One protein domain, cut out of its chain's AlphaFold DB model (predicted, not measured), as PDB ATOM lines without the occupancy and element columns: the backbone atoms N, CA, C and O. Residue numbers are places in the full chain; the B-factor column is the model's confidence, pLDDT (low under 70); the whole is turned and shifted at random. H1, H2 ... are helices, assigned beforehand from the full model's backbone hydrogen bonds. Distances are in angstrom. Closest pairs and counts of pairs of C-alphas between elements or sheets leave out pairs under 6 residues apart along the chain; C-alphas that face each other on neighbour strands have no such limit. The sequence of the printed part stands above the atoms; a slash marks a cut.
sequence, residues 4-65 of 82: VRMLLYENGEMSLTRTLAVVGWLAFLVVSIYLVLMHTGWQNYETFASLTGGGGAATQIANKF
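AT A GLANCE: This is residues 4 to 65 of the 82 residues of an uncharacterized protein of Veillonella montpellierensis DNF00314 (UniProt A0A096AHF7). What is the shape? Short H1 sits beside the first part of the long helix H2; the backbone then folds back, and H3 and H4 run in turn along H2's other side. What is printed? There are 62 residues with four named helices, H1 to H4, and no named strand: all helix, loose, radius of gyration of the C-alphas 13.5 A, flat, spanning 43 by 24 by 11 A.

IN THESE COORDINATES: Where are H1 and H2? H1, residues 4 to 8, begins at C-alpha 4 (135.908, 163.618, 84.623); H2, residues 16 to 37, is 31.5 A long. Where are H3 and H4? H3 is residues 45 to 52, 10.1 A; H4, residues 56 to 65, 14.1 A, ends at C-alpha 65 (138.414, 143.771, 70.431).

HOW THE PARTS SIT: What does H2, the hub, touch? Residues 16 to 22 alone touch H1, closest C-alphas Leu 8 and Thr 19, 5.2 A. Residues 21 to 28 alone touch H3, a hairpin at a shallow tilt of 26 degrees, closest C-alphas Gly 24 and Thr 52, 4.6 A. Residues 17 to 21 alone touch H4, closest C-alphas Thr 17 and Asn 63, 6.0 A. Are the backbones helical? In H1, H2, H3 and H4 every O i to N i+4 pair is within hydrogen-bond range.

THE WHOLE: Is it continuous? The printed part has no cut and no long link. Where is confidence low? Residues 54 to 65 have pLDDT under 70.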
ATOM      1  N   VAL A   4     136.905 164.578  85.124       78.00
ATOM      2  CA  VAL A   4     135.908 163.618  84.623       78.00
ATOM      3  C   VAL A   4     135.947 163.491  83.097       78.00
ATOM      4  O   VAL A   4     135.870 162.386  82.568       78.00
ATOM      5  N   ARG A   5     136.116 164.603  82.368       75.25
ATOM      6  CA  ARG A   5     136.257 164.553  80.906       75.25
ATOM      7  C   ARG A   5     137.570 163.895  80.495       75.25
ATOM      8  O   ARG A   5     137.562 163.112  79.561       75.25
ATOM      9  N   MET A   6     138.669 164.153  81.204       74.38
ATOM     10  CA  MET A   6     139.955 163.504  80.910       74.38
ATOM     11  C   MET A   6     139.892 161.986  81.108       74.38
ATOM     12  O   MET A   6     140.482 161.240  80.328       74.38
ATOM     13  N   LEU A   7     139.160 161.540  82.131       76.69
ATOM     14  CA  LEU A   7     139.032 160.128  82.471       76.69
ATOM     15  C   LEU A   7     138.050 159.375  81.577       76.69
ATOM     16  O   LEU A   7     138.292 158.207  81.323       76.69
ATOM     17  N   LEU A   8     136.965 160.003  81.108       80.94
ATOM     18  CA  LEU A   8     135.896 159.310  80.370       80.94
ATOM     19  C   LEU A   8     135.908 159.552  78.856       80.94
ATOM     20  O   LEU A   8     135.324 158.764  78.117       80.94
ATOM     21  N   TYR A   9     136.539 160.628  78.380       78.56
ATOM     22  CA  TYR A   9     136.505 161.017  76.968       78.56
ATOM     23  C   TYR A   9     137.851 160.768  76.285       78.56
ATOM     24  O   TYR A   9     138.913 160.869  76.900       78.56
ATOM     25  N   GLU A  10     137.794 160.471  74.993       77.12
ATOM     26  CA  GLU A  10     138.924 160.287  74.089       77.12
ATOM     27  C   GLU A  10     138.595 160.975  72.764       77.12
ATOM     28  O   GLU A  10     137.495 160.813  72.249       77.12
ATOM     29  N   ASN A  11     139.507 161.798  72.235       79.88
ATOM     30  CA  ASN A  11     139.295 162.562  70.992       79.88
ATOM     31  C   ASN A  11     138.007 163.415  70.956       79.88
ATOM     32  O   ASN A  11     137.468 163.689  69.891       79.88
ATOM     33  N   GLY A  12     137.520 163.864  72.116       78.50
ATOM     34  CA  GLY A  12     136.317 164.698  72.224       78.50
ATOM     35  C   GLY A  12     135.005 163.923  72.379       78.50
ATOM     36  O   GLY A  12     133.999 164.539  72.727       78.50
ATOM     37  N   GLU A  13     135.019 162.597  72.241       77.62
ATOM     38  CA  GLU A  13     133.853 161.727  72.426       77.62
ATOM     39  C   GLU A  13     133.984 160.851  73.675       77.62
ATOM     40  O   GLU A  13     135.076 160.640  74.205       77.62
ATOM     41  N   MET A  14     132.857 160.360  74.191       80.19
ATOM     42  CA  MET A  14     132.859 159.464  75.344       80.19
ATOM     43  C   MET A  14     133.409 158.095  74.930       80.19
ATOM     44  O   MET A  14     132.883 157.456  74.023       80.19
ATOM     45  N   SER A  15     134.448 157.626  75.619       83.06
ATOM     46  CA  SER A  15     135.102 156.357  75.309       83.06
ATOM     47  C   SER A  15     134.566 155.247  76.208       83.06
ATOM     48  O   SER A  15     134.654 155.310  77.440       83.06
ATOM     49  N   LEU A  16     134.012 154.202  75.591       79.62
ATOM     50  CA  LEU A  16     133.474 153.044  76.305       79.62
ATOM     51  C   LEU A  16     134.566 152.327  77.108       79.62
ATOM     52  O   LEU A  16     134.336 151.934  78.246       79.62
ATOM     53  N   THR A  17     135.767 152.191  76.548       81.31
ATOM     54  CA  THR A  17     136.891 151.502  77.202       81.31
ATOM     55  C   THR A  17     137.382 152.272  78.418       81.31
ATOM     56  O   THR A  17     137.595 151.677  79.473       81.31
ATOM     57  N   ARG A  18     137.479 153.599  78.307       82.50
ATOM     58  CA  ARG A  18     137.800 154.482  79.433       82.50
ATOM     59  C   ARG A  18     136.722 154.456  80.513       82.50
ATOM     60  O   ARG A  18     137.031 154.356  81.696       82.50
ATOM     61  N   THR A  19     135.457 154.463  80.104       85.25
ATOM     62  CA  THR A  19     134.321 154.358  81.027       85.25
ATOM     63  C   THR A  19     134.349 153.033  81.787       85.25
ATOM     64  O   THR A  19     134.256 153.024  83.012       85.25
ATOM     65  N   LEU A  20     134.562 151.912  81.091       83.38
ATOM     66  CA  LEU A  20     134.699 150.595  81.712       83.38
ATOM     67  C   LEU A  20     135.925 150.507  82.631       83.38
ATOM     68  O   LEU A  20     135.837 149.872  83.677       83.38
ATOM     69  N   ALA A  21     137.035 151.166  82.289       82.56
ATOM     70  CA  ALA A  21     138.216 151.229  83.147       82.56
ATOM     71  C   ALA A  21     137.920 151.945  84.473       82.56
ATOM     72  O   ALA A  21     138.257 151.436  85.539       82.56
ATOM     73  N   VAL A  22     137.236 153.093  84.417       84.38
ATOM     74  CA  VAL A  22     136.832 153.842  85.617       84.38
ATOM     75  C   VAL A  22     135.840 153.035  86.457       84.38
ATOM     76  O   VAL A  22     136.001 152.946  87.672       84.38
ATOM     77  N   VAL A  23     134.844 152.404  85.828       87.19
ATOM     78  CA  VAL A  23     133.864 151.552  86.524       87.19
ATOM     79  C   VAL A  23     134.539 150.342  87.173       87.19
ATOM     80  O   VAL A  23     134.265 150.044  88.334       87.19
ATOM     81  N   GLY A  24     135.450 149.671  86.462       86.06
ATOM     82  CA  GLY A  24     136.227 148.553  86.993       86.06
ATOM     83  C   GLY A  24     137.070 148.971  88.195       86.06
ATOM     84  O   GLY A  24     137.022 148.320  89.234       86.06
ATOM     85  N   TRP A  25     137.756 150.108  88.102       84.56
ATOM     86  CA  TRP A  25     138.556 150.639  89.204       84.56
ATOM     87  C   TRP A  25     137.707 151.026  90.426       84.56
ATOM     88  O   TRP A  25     138.087 150.744  91.562       84.56
ATOM     89  N   LEU A  26     136.520 151.607  90.223       89.19
ATOM     90  CA  LEU A  26     135.586 151.887  91.318       89.19
ATOM     91  C   LEU A  26     135.078 150.599  91.976       89.19
ATOM     92  O   LEU A  26     135.064 150.509  93.204       89.19
ATOM     93  N   ALA A  27     134.709 149.589  91.184       89.88
ATOM     94  CA  ALA A  27     134.311 148.284  91.706       89.88
ATOM     95  C   ALA A  27     135.444 147.641  92.520       89.88
ATOM     96  O   ALA A  27     135.191 147.122  93.610       89.88
ATOM     97  N   PHE A  28     136.689 147.734  92.034       90.69
ATOM     98  CA  PHE A  28     137.875 147.269  92.749       90.69
ATOM     99  C   PHE A  28     137.970 147.892  94.144       90.69
ATOM    100  O   PHE A  28     138.085 147.163  95.130       90.69
ATOM    101  N   LEU A  29     137.861 149.220  94.250       92.12
ATOM    102  CA  LEU A  29     137.945 149.915  95.535       92.12
ATOM    103  C   LEU A  29     136.809 149.530  96.482       92.12
ATOM    104  O   LEU A  29     137.066 149.228  97.645       92.12
ATOM    105  N   VAL A  30     135.567 149.516  95.992       94.25
ATOM    106  CA  VAL A  30     134.387 149.215  96.816       94.25
ATOM    107  C   VAL A  30     134.480 147.812  97.411       94.25
ATOM    108  O   VAL A  30     134.313 147.649  98.619       94.25
ATOM    109  N   VAL A  31     134.789 146.805  96.589       93.88
ATOM    110  CA  VAL A  31     134.908 145.415  97.052       93.88
ATOM    111  C   VAL A  31     136.093 145.254  98.001       93.88
ATOM    112  O   VAL A  31     135.951 144.616  99.043       93.88
ATOM    113  N   SER A  32     137.238 145.871  97.693       93.56
ATOM    114  CA  SER A  32     138.421 145.829  98.564       93.56
ATOM    115  C   SER A  32     138.123 146.399  99.952       93.56
ATOM    116  O   SER A  32     138.413 145.758 100.960       93.56
ATOM    117  N   ILE A  33     137.491 147.575 100.019       95.12
ATOM    118  CA  ILE A  33     137.118 148.219 101.286       95.12
ATOM    119  C   ILE A  33     136.102 147.363 102.045       95.12
ATOM    120  O   ILE A  33     136.262 147.148 103.244       95.12
ATOM    121  N   TYR A  34     135.079 146.847 101.357       95.75
ATOM    122  CA  TYR A  34     134.063 145.991 101.967       95.75
ATOM    123  C   TYR A  34     134.677 144.762 102.653       95.75
ATOM    124  O   TYR A  34     134.358 144.479 103.807       95.75
ATOM    125  N   LEU A  35     135.589 144.058 101.976       95.94
ATOM    126  CA  LEU A  35     136.240 142.866 102.529       95.94
ATOM    127  C   LEU A  35     137.100 143.190 103.755       95.94
ATOM    128  O   LEU A  35     137.078 142.442 104.734       95.94
ATOM    129  N   VAL A  36     137.801 144.331 103.733       96.56
ATOM    130  CA  VAL A  36     138.584 144.814 104.880       96.56
ATOM    131  C   VAL A  36     137.680 145.115 106.076       96.56
ATOM    132  O   VAL A  36     137.975 144.660 107.178       96.56
ATOM    133  N   LEU A  37     136.568 145.828 105.868       97.50
ATOM    134  CA  LEU A  37     135.624 146.177 106.939       97.50
ATOM    135  C   LEU A  37     134.938 144.949 107.550       97.50
ATOM    136  O   LEU A  37     134.664 144.928 108.744       97.50
ATOM    137  N   MET A  38     134.673 143.925 106.739       96.50
ATOM    138  CA  MET A  38     134.038 142.680 107.182       96.50
ATOM    139  C   MET A  38     135.039 141.637 107.689       96.50
ATOM    140  O   MET A  38     134.637 140.519 108.015       96.50
ATOM    141  N   HIS A  39     136.337 141.964 107.718       94.12
ATOM    142  CA  HIS A  39     137.418 141.057 108.117       94.12
ATOM    143  C   HIS A  39     137.345 139.677 107.439       94.12
ATOM    144  O   HIS A  39     137.705 138.658 108.025       94.12
ATOM    145  N   THR A  40     136.850 139.638 106.201       92.94
ATOM    146  CA  THR A  40     136.546 138.399 105.481       92.94
ATOM    147  C   THR A  40     137.331 138.358 104.182       92.94
ATOM    148  O   THR A  40     137.338 139.317 103.413       92.94
ATOM    149  N   GLY A  41     137.985 137.228 103.919       91.19
ATOM    150  CA  GLY A  41     138.613 136.958 102.629       91.19
ATOM    151  C   GLY A  41     137.594 136.464 101.602       91.19
ATOM    152  O   GLY A  41     136.657 135.744 101.939       91.19
ATOM    153  N   TRP A  42     137.799 136.808 100.330       93.88
ATOM    154  CA  TRP A  42     137.024 136.254  99.221       93.88
ATOM    155  C   TRP A  42     137.916 135.382  98.339       93.88
ATOM    156  O   TRP A  42     138.930 135.840  97.821       93.88
ATOM    157  N   GLN A  43     137.518 134.123  98.148       93.25
ATOM    158  CA  GLN A  43     138.329 133.102  97.476       93.25
ATOM    159  C   GLN A  43     138.744 133.474  96.040       93.25
ATOM    160  O   GLN A  43     139.816 133.083  95.598       93.25
ATOM    161  N   ASN A  44     137.934 134.265  95.329       90.62
ATOM    162  CA  ASN A  44     138.219 134.699  93.954       90.62
ATOM    163  C   ASN A  44     138.710 136.155  93.875       90.62
ATOM    164  O   ASN A  44     138.686 136.763  92.802       90.62
ATOM    165  N   TYR A  45     139.131 136.735  95.003       91.06
ATOM    166  CA  TYR A  45     139.539 138.134  95.072       91.06
ATOM    167  C   TYR A  45     140.734 138.446  94.168       91.06
ATOM    168  O   TYR A  45     140.724 139.480  93.515       91.06
ATOM    169  N   GLU A  46     141.724 137.557  94.050       87.69
ATOM    170  CA  GLU A  46     142.871 137.771  93.151       87.69
ATOM    171  C   GLU A  46     142.449 137.872  91.678       87.69
ATOM    172  O   GLU A  46     142.886 138.767  90.949       87.69
ATOM    173  N   THR A  47     141.543 136.998  91.228       88.44
ATOM    174  CA  THR A  47     140.980 137.067  89.872       88.44
ATOM    175  C   THR A  47     140.177 138.350  89.679       88.44
ATOM    176  O   THR A  47     140.336 139.045  88.679       88.44
ATOM    177  N   PHE A  48     139.346 138.715  90.653       90.25
ATOM    178  CA  PHE A  48     138.607 139.969  90.607       90.25
ATOM    179  C   PHE A  48     139.544 141.189  90.543       90.25
ATOM    180  O   PHE A  48     139.378 142.043  89.674       90.25
ATOM    181  N   ALA A  49     140.550 141.257  91.415       89.75
ATOM    182  CA  ALA A  49     141.497 142.362  91.518       89.75
ATOM    183  C   ALA A  49     142.387 142.484  90.273       89.75
ATOM    184  O   ALA A  49     142.653 143.592  89.812       89.75
ATOM    185  N   SER A  50     142.806 141.367  89.676       84.62
ATOM    186  CA  SER A  50     143.571 141.385  88.422       84.62
ATOM    187  C   SER A  50     142.746 141.903  87.238       84.62
ATOM    188  O   SER A  50     143.273 142.649  86.414       84.62
ATOM    189  N   LEU A  51     141.446 141.598  87.183       84.06
ATOM    190  CA  LEU A  51     140.550 142.095  86.134       84.06
ATOM    191  C   LEU A  51     140.148 143.565  86.329       84.06
ATOM    192  O   LEU A  51     140.047 144.308  85.354       84.06
ATOM    193  N   THR A  52     139.918 143.987  87.574       86.00
ATOM    194  CA  THR A  52     139.365 145.314  87.904       86.00
ATOM    195  C   THR A  52     140.426 146.358  88.269       86.00
ATOM    196  O   THR A  52     140.307 147.511  87.862       86.00
ATOM    197  N   GLY A  53     141.490 145.963  88.976       71.00
ATOM    198  CA  GLY A  53     142.636 146.802  89.351       71.00
ATOM    199  C   GLY A  53     143.833 146.677  88.395       71.00
ATOM    200  O   GLY A  53     144.491 147.671  88.100       71.00
ATOM    201  N   GLY A  54     144.073 145.486  87.830       63.47
ATOM    202  CA  GLY A  54     145.087 145.223  86.789       63.47
ATOM    203  C   GLY A  54     144.642 145.576  85.361       63.47
ATOM    204  O   GLY A  54     145.315 145.242  84.381       63.47
ATOM    205  N   GLY A  55     143.505 146.267  85.232       55.41
ATOM    206  CA  GLY A  55     142.743 146.466  84.004       55.41
ATOM    207  C   GLY A  55     143.483 147.099  82.823       55.41
ATOM    208  O   GLY A  55     142.932 147.076  81.737       55.41
ATOM    209  N   GLY A  56     144.717 147.598  82.936       58.19
ATOM    210  CA  GLY A  56     145.482 148.129  81.795       58.19
ATOM    211  C   GLY A  56     145.719 147.119  80.658       58.19
ATOM    212  O   GLY A  56     145.746 147.507  79.493       58.19
ATOM    213  N   ALA A  57     145.831 145.820  80.958       55.25
ATOM    214  CA  ALA A  57     145.938 144.772  79.935       55.25
ATOM    215  C   ALA A  57     144.558 144.347  79.398       55.25
ATOM    216  O   ALA A  57     144.354 144.281  78.188       55.25
ATOM    217  N   ALA A  58     143.583 144.125  80.286       57.97
ATOM    218  CA  ALA A  58     142.226 143.725  79.908       57.97
ATOM    219  C   ALA A  58     141.483 144.827  79.132       57.97
ATOM    220  O   ALA A  58     140.819 144.541  78.140       57.97
ATOM    221  N   THR A  59     141.645 146.094  79.519       63.41
ATOM    222  CA  THR A  59     141.093 147.252  78.800       63.41
ATOM    223  C   THR A  59     141.776 147.459  77.459       63.41
ATOM    224  O   THR A  59     141.092 147.826  76.516       63.41
ATOM    225  N   GLN A  60     143.071 147.159  77.312       62.78
ATOM    226  CA  GLN A  60     143.737 147.173  76.005       62.78
ATOM    227  C   GLN A  60     143.263 146.037  75.092       62.78
ATOM    228  O   GLN A  60     143.078 146.262  73.896       62.78
ATOM    229  N   ILE A  61     143.028 144.839  75.632       61.94
ATOM    230  CA  ILE A  61     142.435 143.724  74.881       61.94
ATOM    231  C   ILE A  61     140.996 144.065  74.485       61.94
ATOM    232  O   ILE A  61     140.632 143.887  73.327       61.94
ATOM    233  N   ALA A  62     140.203 144.627  75.400       64.44
ATOM    234  CA  ALA A  62     138.856 145.108  75.112       64.44
ATOM    235  C   ALA A  62     138.873 146.247  74.086       64.44
ATOM    236  O   ALA A  62     138.059 146.243  73.172       64.44
ATOM    237  N   ASN A  63     139.831 147.174  74.176       67.50
ATOM    238  CA  ASN A  63     140.020 148.239  73.198       67.50
ATOM    239  C   ASN A  63     140.327 147.653  71.821       67.50
ATOM    240  O   ASN A  63     139.638 147.980  70.864       67.50
ATOM    241  N   LYS A  64     141.269 146.705  71.714       67.25
ATOM    242  CA  LYS A  64     141.553 145.998  70.455       67.25
ATOM    243  C   LYS A  64     140.346 145.216  69.939       67.25
ATOM    244  O   LYS A  64     140.078 145.257  68.746       67.25
ATOM    245  N   PHE A  65     139.598 144.543  70.808       66.31
ATOM    246  CA  PHE A  65     138.414 143.771  70.431       66.31
ATOM    247  C   PHE A  65     137.272 144.662  69.929       66.31
ATOM    248  O   PHE A  65     136.700 144.399  68.876       66.31
TER     249      PHE A  65